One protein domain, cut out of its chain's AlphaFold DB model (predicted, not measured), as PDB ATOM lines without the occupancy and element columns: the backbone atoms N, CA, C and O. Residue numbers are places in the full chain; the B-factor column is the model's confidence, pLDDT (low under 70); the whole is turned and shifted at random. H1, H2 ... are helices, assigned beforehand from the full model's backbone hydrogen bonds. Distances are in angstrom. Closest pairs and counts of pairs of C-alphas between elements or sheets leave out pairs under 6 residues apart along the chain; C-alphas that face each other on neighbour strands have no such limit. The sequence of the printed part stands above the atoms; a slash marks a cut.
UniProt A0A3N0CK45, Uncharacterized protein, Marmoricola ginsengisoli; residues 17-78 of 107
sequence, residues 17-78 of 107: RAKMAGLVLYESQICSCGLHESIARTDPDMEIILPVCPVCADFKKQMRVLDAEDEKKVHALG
ATOM      1  N   ARG A  17      91.774  88.588 145.737       84.56
ATOM      2  CA  ARG A  17      92.872  89.040 146.602       84.56
ATOM      3  C   ARG A  17      94.220  89.026 145.889       84.56
ATOM      4  O   ARG A  17      94.963  90.000 145.993       84.56
ATOM      5  N   ALA A  18      94.520  87.974 145.132       86.88
ATOM      6  CA  ALA A  18      95.752  87.888 144.355       86.88
ATOM      7  C   ALA A  18      95.832  88.973 143.267       86.88
ATOM      8  O   ALA A  18      96.885  89.586 143.089       86.88
ATOM      9  N   LYS A  19      94.720  89.266 142.577       87.81
ATOM     10  CA  LYS A  19      94.657  90.364 141.595       87.81
ATOM     11  C   LYS A  19      94.914  91.719 142.245       87.81
ATOM     12  O   LYS A  19      95.698  92.500 141.719       87.81
ATOM     13  N   MET A  20      94.305  91.977 143.401       88.31
ATOM     14  CA  MET A  20      94.503  93.234 144.127       88.31
ATOM     15  C   MET A  20      95.937  93.376 144.639       88.31
ATOM     16  O   MET A  20      96.525  94.444 144.508       88.31
ATOM     17  N   ALA A  21      96.543  92.296 145.138       89.06
ATOM     18  CA  ALA A  21      97.956  92.292 145.507       89.06
ATOM     19  C   ALA A  21      98.872  92.557 144.296       89.06
ATOM     20  O   ALA A  21      99.837  93.313 144.405       89.06
ATOM     21  N   GLY A  22      98.548  91.983 143.133       87.75
ATOM     22  CA  GLY A  22      99.262  92.236 141.881       87.75
ATOM     23  C   GLY A  22      99.154  93.689 141.415       87.75
ATOM     24  O   GLY A  22     100.154  94.263 140.994       87.75
ATOM     25  N   LEU A  23      97.974  94.301 141.546       88.81
ATOM     26  CA  LEU A  23      97.768  95.720 141.243       88.81
ATOM     27  C   LEU A  23      98.593  96.625 142.160       88.81
ATOM     28  O   LEU A  23      99.276  97.513 141.668       88.81
ATOM     29  N   VAL A  24      98.610  96.359 143.469       89.88
ATOM     30  CA  VAL A  24      99.424  97.134 144.421       89.88
ATOM     31  C   VAL A  24     100.914  97.036 144.082       89.88
ATOM     32  O   VAL A  24     101.641  98.029 144.137       89.88
ATOM     33  N   LEU A  25     101.381  95.846 143.699       88.38
ATOM     34  CA  LEU A  25     102.774  95.647 143.308       88.38
ATOM     35  C   LEU A  25     103.103  96.374 141.999       88.38
ATOM     36  O   LEU A  25     104.144  97.023 141.920       88.38
ATOM     37  N   TYR A  26     102.205  96.328 141.014       86.75
ATOM     38  CA  TYR A  26     102.320  97.101 139.778       86.75
ATOM     39  C   TYR A  26     102.389  98.609 140.064       86.75
ATOM     40  O   TYR A  26     103.309  99.289 139.620       86.75
ATOM     41  N   GLU A  27     101.479  99.138 140.882       87.69
ATOM     42  CA  GLU A  27     101.455 100.558 141.250       87.69
ATOM     43  C   GLU A  27     102.734 101.000 141.971       87.69
ATOM     44  O   GLU A  27     103.223 102.103 141.733       87.69
ATOM     45  N   SER A  28     103.336 100.126 142.786       86.19
ATOM     46  CA  SER A  28     104.600 100.421 143.476       86.19
ATOM     47  C   SER A  28     105.801 100.601 142.537       86.19
ATOM     48  O   SER A  28     106.795 101.218 142.918       86.19
ATOM     49  N   GLN A  29     105.717 100.073 141.314       84.69
ATOM     50  CA  GLN A  29     106.768 100.145 140.296       84.69
ATOM     51  C   GLN A  29     106.566 101.316 139.322       84.69
ATOM     52  O   GLN A  29     107.388 101.535 138.427       84.69
ATOM     53  N   ILE A  30     105.490 102.093 139.481       87.94
ATOM     54  CA  ILE A  30     105.253 103.302 138.695       87.94
ATOM     55  C   ILE A  30     106.196 104.402 139.195       87.94
ATOM     56  O   ILE A  30     106.189 104.790 140.362       87.94
ATOM     57  N   CYS A  31     107.020 104.936 138.295       88.06
ATOM     58  CA  CYS A  31     107.860 106.092 138.590       88.06
ATOM     59  C   CYS A  31     106.996 107.324 138.908       88.06
ATOM     60  O   CYS A  31     105.875 107.445 138.424       88.06
ATOM     61  N   SER A  32     107.532 108.315 139.623       87.06
ATOM     62  CA  SER A  32     106.819 109.573 139.902       87.06
ATOM     63  C   SER A  32     106.365 110.330 138.646       87.06
ATOM     64  O   SER A  32     105.415 111.103 138.710       87.06
ATOM     65  N   CYS A  33     106.997 110.094 137.490       85.44
ATOM     66  CA  CYS A  33     106.553 110.637 136.203       85.44
ATOM     67  C   CYS A  33     105.411 109.842 135.540       85.44
ATOM     68  O   CYS A  33     105.017 110.176 134.425       85.44
ATOM     69  N   GLY A  34     104.928 108.767 136.168       86.88
ATOM     70  CA  GLY A  34     103.872 107.890 135.657       86.88
ATOM     71  C   GLY A  34     104.347 106.739 134.763       86.88
ATOM     72  O   GLY A  34     103.520 105.981 134.264       86.88
ATOM     73  N   LEU A  35     105.657 106.576 134.538       87.19
ATOM     74  CA  LEU A  35     106.178 105.478 133.718       87.19
ATOM     75  C   LEU A  35     106.277 104.187 134.538       87.19
ATOM     76  O   LEU A  35     106.995 104.155 135.536       87.19
ATOM     77  N   HIS A  36     105.643 103.117 134.059       86.62
ATOM     78  CA  HIS A  36     105.865 101.760 134.555       86.62
ATOM     79  C   HIS A  36     106.921 101.033 133.704       86.62
ATOM     80  O   HIS A  36     106.894 101.118 132.473       86.62
ATOM     81  N   GLU A  37     107.829 100.285 134.335       75.69
ATOM     82  CA  GLU A  37     108.950  99.609 133.655       75.69
ATOM     83  C   GLU A  37     108.488  98.621 132.572       75.69
ATOM     84  O   GLU A  37     109.098  98.527 131.508       75.69
ATOM     85  N   SER A  38     107.363  97.937 132.795       76.62
ATOM     86  CA  SER A  38     106.801  96.979 131.830       76.62
ATOM     87  C   SER A  38     106.457  97.586 130.463       76.62
ATOM     88  O   SER A  38     106.356  96.845 129.495       76.62
ATOM     89  N   ILE A  39     106.271  98.908 130.369       76.38
ATOM     90  CA  ILE A  39     105.995  99.606 129.101       76.38
ATOM     91  C   ILE A  39     107.291  99.810 128.302       76.38
ATOM     92  O   ILE A  39     107.266  99.854 127.076       76.38
ATOM     93  N   ALA A  40     108.427  99.930 128.990       66.50
ATOM     94  CA  ALA A  40     109.729 100.179 128.379       66.50
ATOM     95  C   ALA A  40     110.438  98.895 127.901       66.50
ATOM     96  O   ALA A  40     111.479  98.979 127.252       66.50
ATOM     97  N   ARG A  41     109.890  97.713 128.217       65.12
ATOM     98  CA  ARG A  41     110.420  96.415 127.775       65.12
ATOM     99  C   ARG A  41     109.915  96.101 126.364       65.12
ATOM    100  O   ARG A  41     108.827  95.561 126.195       65.12
ATOM    101  N   THR A  42     110.698  96.468 125.351       62.00
ATOM    102  CA  THR A  42     110.342  96.268 123.932       62.00
ATOM    103  C   THR A  42     110.820  94.926 123.369       62.00
ATOM    104  O   THR A  42     110.280  94.474 122.362       62.00
ATOM    105  N   ASP A  43     111.814  94.289 123.997       66.75
ATOM    106  CA  ASP A  43     112.430  93.049 123.513       66.75
ATOM    107  C   ASP A  43     112.319  91.943 124.584       66.75
ATOM    108  O   ASP A  43     112.812  92.133 125.699       66.75
ATOM    109  N   PRO A  44     111.646  90.814 124.296       66.81
ATOM    110  CA  PRO A  44     111.534  89.701 125.236       66.81
ATOM    111  C   PRO A  44     112.859  88.956 125.460       66.81
ATOM    112  O   PRO A  44     112.993  88.288 126.484       66.81
ATOM    113  N   ASP A  45     113.830  89.088 124.549       71.94
ATOM    114  CA  ASP A  45     115.107  88.369 124.600       71.94
ATOM    115  C   ASP A  45     116.247  89.216 125.195       71.94
ATOM    116  O   ASP A  45     117.331  88.695 125.475       71.94
ATOM    117  N   MET A  46     116.024  90.518 125.425       64.56
ATOM    118  CA  MET A  46     117.022  91.420 126.009       64.56
ATOM    119  C   MET A  46     116.486  92.169 127.232       64.56
ATOM    120  O   MET A  46     115.690  93.102 127.126       64.56
ATOM    121  N   GLU A  47     117.006  91.828 128.413       62.62
ATOM    122  CA  GLU A  47     116.786  92.624 129.620       62.62
ATOM    123  C   GLU A  47     117.706  93.849 129.635       62.62
ATOM    124  O   GLU A  47     118.880  93.786 130.003       62.62
ATOM    125  N   ILE A  48     117.151  95.002 129.264       62.66
ATOM    126  CA  ILE A  48     117.799  96.290 129.509       62.66
ATOM    127  C   ILE A  48     117.442  96.729 130.931       62.66
ATOM    128  O   ILE A  48     116.403  97.344 131.167       62.66
ATOM    129  N   ILE A  49     118.318  96.421 131.890       65.38
ATOM    130  CA  ILE A  49     118.185  96.909 133.268       65.38
ATOM    131  C   ILE A  49     118.648  98.369 133.303       65.38
ATOM    132  O   ILE A  49     119.845  98.663 133.314       65.38
ATOM    133  N   LEU A  50     117.694  99.301 133.305       67.75
ATOM    134  CA  LEU A  50     117.981 100.724 133.472       67.75
ATOM    135  C   LEU A  50     117.938 101.086 134.967       67.75
ATOM    136  O   LEU A  50     116.882 100.970 135.583       67.75
ATOM    137  N   PRO A  51     119.036 101.588 135.566       70.12
ATOM    138  CA  PRO A  51     119.055 101.969 136.984       70.12
ATOM    139  C   PRO A  51     118.225 103.229 137.283       70.12
ATOM    140  O   PRO A  51     118.018 103.577 138.443       70.12
ATOM    141  N   VAL A  52     117.791 103.954 136.247       78.19
ATOM    142  CA  VAL A  52     117.039 105.207 136.349       78.19
ATOM    143  C   VAL A  52     115.923 105.195 135.311       78.19
ATOM    144  O   VAL A  52     116.132 104.749 134.185       78.19
ATOM    145  N   CYS A  53     114.759 105.745 135.668       84.56
ATOM    146  CA  CYS A  53     113.657 105.950 134.731       84.56
ATOM    147  C   CYS A  53     114.139 106.727 133.484       84.56
ATOM    148  O   CYS A  53     114.617 107.863 133.630       84.56
ATOM    149  N   PRO A  54     113.995 106.171 132.264       83.44
ATOM    150  CA  PRO A  54     114.513 106.788 131.042       83.44
ATOM    151  C   PRO A  54     113.846 108.132 130.737       83.44
ATOM    152  O   PRO A  54     114.517 109.061 130.295       83.44
ATOM    153  N   VAL A  55     112.552 108.271 131.044       86.25
ATOM    154  CA  VAL A  55     111.797 109.515 130.833       86.25
ATOM    155  C   VAL A  55     112.330 110.630 131.730       86.25
ATOM    156  O   VAL A  55     112.657 111.713 131.249       86.25
ATOM    157  N   CYS A  56     112.494 110.371 133.032       86.94
ATOM    158  CA  CYS A  56     113.065 111.360 133.948       86.94
ATOM    159  C   CYS A  56     114.522 111.697 133.610       86.94
ATOM    160  O   CYS A  56     114.949 112.838 133.793       86.94
ATOM    161  N   ALA A  57     115.298 110.710 133.154       87.00
ATOM    162  CA  ALA A  57     116.680 110.919 132.749       87.00
ATOM    163  C   ALA A  57     116.771 111.838 131.521       87.00
ATOM    164  O   ALA A  57     117.561 112.785 131.533       87.00
ATOM    165  N   ASP A  58     115.936 111.608 130.505       87.19
ATOM    166  CA  ASP A  58     115.902 112.454 129.313       87.19
ATOM    167  C   ASP A  58     115.383 113.860 129.628       87.19
ATOM    168  O   ASP A  58     116.017 114.846 129.254       87.19
ATOM    169  N   PHE A  59     114.324 113.980 130.435       87.38
ATOM    170  CA  PHE A  59     113.821 115.280 130.882       87.38
ATOM    171  C   PHE A  59     114.909 116.109 131.582       87.38
ATOM    172  O   PHE A  59     115.134 117.270 131.243       87.38
ATOM    173  N   LYS A  60     115.665 115.506 132.511       88.00
ATOM    174  CA  LYS A  60     116.794 116.181 133.177       88.00
ATOM    175  C   LYS A  60     117.880 116.607 132.194       88.00
ATOM    176  O   LYS A  60     118.493 117.656 132.379       88.00
ATOM    177  N   LYS A  61     118.152 115.797 131.171       88.50
ATOM    178  CA  LYS A  61     119.122 116.136 130.128       88.50
ATOM    179  C   LYS A  61     118.650 117.345 129.319       88.50
ATOM    180  O   LYS A  61     119.444 118.259 129.118       88.50
ATOM    181  N   GLN A  62     117.384 117.371 128.907       86.94
ATOM    182  CA  GLN A  62     116.804 118.492 128.164       86.94
ATOM    183  C   GLN A  62     116.810 119.784 128.987       86.94
ATOM    184  O   GLN A  62     117.234 120.816 128.477       86.94
ATOM    185  N   MET A  63     116.452 119.718 130.274       86.38
ATOM    186  CA  MET A  63     116.509 120.878 131.170       86.38
ATOM    187  C   MET A  63     117.915 121.480 131.251       86.38
ATOM    188  O   MET A  63     118.066 122.681 131.087       86.38
ATOM    189  N   ARG A  64     118.965 120.656 131.374       86.44
ATOM    190  CA  ARG A  64     120.355 121.153 131.372       86.44
ATOM    191  C   ARG A  64     120.740 121.859 130.073       86.44
ATOM    192  O   ARG A  64     121.541 122.788 130.098       86.44
ATOM    193  N   VAL A  65     120.229 121.387 128.935       87.94
ATOM    194  CA  VAL A  65     120.476 122.028 127.635       87.94
ATOM    195  C   VAL A  65     119.783 123.385 127.581       87.94
ATOM    196  O   VAL A  65     120.415 124.360 127.181       87.94
ATOM    197  N   LEU A  66     118.527 123.458 128.028       86.12
ATOM    198  CA  LEU A  66     117.776 124.710 128.107       86.12
ATOM    199  C   LEU A  66     118.450 125.712 129.047       86.12
ATOM    200  O   LEU A  66     118.652 126.854 128.648       86.12
ATOM    201  N   ASP A  67     118.886 125.272 130.227       84.88
ATOM    202  CA  ASP A  67     119.598 126.118 131.188       84.88
ATOM    203  C   ASP A  67     120.876 126.702 130.562       84.88
ATOM    204  O   ASP A  67     121.116 127.907 130.623       84.88
ATOM    205  N   ALA A  68     121.665 125.874 129.869       85.81
ATOM    206  CA  ALA A  68     122.883 126.324 129.196       85.81
ATOM    207  C   ALA A  68     122.609 127.286 128.023       85.81
ATOM    208  O   ALA A  68     123.432 128.154 127.716       85.81
ATOM    209  N   GLU A  69     121.489 127.131 127.316       84.62
ATOM    210  CA  GLU A  69     121.074 128.076 126.278       84.62
ATOM    211  C   GLU A  69     120.580 129.395 126.860       84.62
ATOM    212  O   GLU A  69     120.891 130.458 126.317       84.62
ATOM    213  N   ASP A  70     119.827 129.338 127.951       83.44
ATOM    214  CA  ASP A  70     119.317 130.519 128.627       83.44
ATOM    215  C   ASP A  70     120.459 131.328 129.241       83.44
ATOM    216  O   ASP A  70     120.503 132.539 129.038       83.44
ATOM    217  N   GLU A  71     121.459 130.687 129.851       81.50
ATOM    218  CA  GLU A  71     122.686 131.358 130.302       81.50
ATOM    219  C   GLU A  71     123.400 132.094 129.158       81.50
ATOM    220  O   GLU A  71     123.785 133.259 129.299       81.50
ATOM    221  N   LYS A  72     123.527 131.460 127.983       83.31
ATOM    222  CA  LYS A  72     124.124 132.100 126.796       83.31
ATOM    223  C   LYS A  72     123.298 133.284 126.310       83.31
ATOM    224  O   LYS A  72     123.869 134.315 125.958       83.31
ATOM    225  N   LYS A  73     121.969 133.152 126.279       78.00
ATOM    226  CA  LYS A  73     121.061 134.234 125.871       78.00
ATOM    227  C   LYS A  73     121.135 135.400 126.848       78.00
ATOM    228  O   LYS A  73     121.212 136.535 126.396       78.00
ATOM    229  N   VAL A  74     121.176 135.138 128.154       77.31
ATOM    230  CA  VAL A  74     121.341 136.165 129.195       77.31
ATOM    231  C   VAL A  74     122.670 136.891 129.031       77.31
ATOM    232  O   VAL A  74     122.692 138.119 128.997       77.31
ATOM    233  N   HIS A  75     123.767 136.152 128.848       76.94
ATOM    234  CA  HIS A  75     125.077 136.751 128.608       76.94
ATOM    235  C   HIS A  75     125.097 137.595 127.320       76.94
ATOM    236  O   HIS A  75     125.695 138.667 127.290       76.94
ATOM    237  N   ALA A  76     124.431 137.142 126.254       75.25
ATOM    238  CA  ALA A  76     124.323 137.888 124.999       75.25
ATOM    239  C   ALA A  76     123.424 139.134 125.105       75.25
ATOM    240  O   ALA A  76     123.660 140.118 124.407       75.25
ATOM    241  N   LEU A  77     122.401 139.101 125.963       73.06
ATOM    242  CA  LEU A  77     121.464 140.206 126.175       73.06
ATOM    243  C   LEU A  77     122.113 141.382 126.931       73.06
ATOM    244  O   LEU A  77     121.732 142.535 126.719       73.06
ATOM    245  N   GLY A  78     123.106 141.094 127.780       68.75
ATOM    246  CA  GLY A  78     123.784 142.080 128.624       68.75
ATOM    247  C   GLY A  78     122.879 142.680 129.711       68.75
ATOM    248  O   GLY A  78     121.709 142.330 129.845       68.75
TER     249      GLY A  78
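Overview. This is residues 17 to 78 of the 107 residues of an uncharacterized protein of Marmoricola ginsengisoli (UniProt A0A3N0CK45). Two helices, H1 and the longer H3, form the opposite ends of a stretched, rod-like outline, with a looped stretch holding the small H2 between them. Residues 42 to 47 stick out sideways as the far part of a loop. The printed part has 62 residues with three named helices, H1, H2 and H3 along the chain, and no named strand: all helix. It is extended, with a radius of gyration of the C-alphas of 18.5 A and spans of 64 by 28 by 14 A.

Arrangement. H1, residues 17 to 28, is apart from H2, residues 37 to 40, with no C-alphas within 8 A. H3, residues 54 to 77, is apart from both. Residues 17 to 25 and 57 to 78 stand free. Every O i to N i+4 pair is within hydrogen-bond range in H1 and H3; H2 is too short for such a pair.

Along the chain. H1 begins at C-alpha 17 (92.872, 89.040, 146.602) and measures 16.6 A. H3 measures 34.5 A, ending at C-alpha 77 (121.464, 140.206, 126.175).

Size, cuts and confidence. The C-alphas farthest apart, of Arg 17 and Gly 78, are 64.0 A apart. The printed part has no cut. H2 to H3 is a long link. Residues 40 to 44, 46 to 50 and 78 have pLDDT under 70.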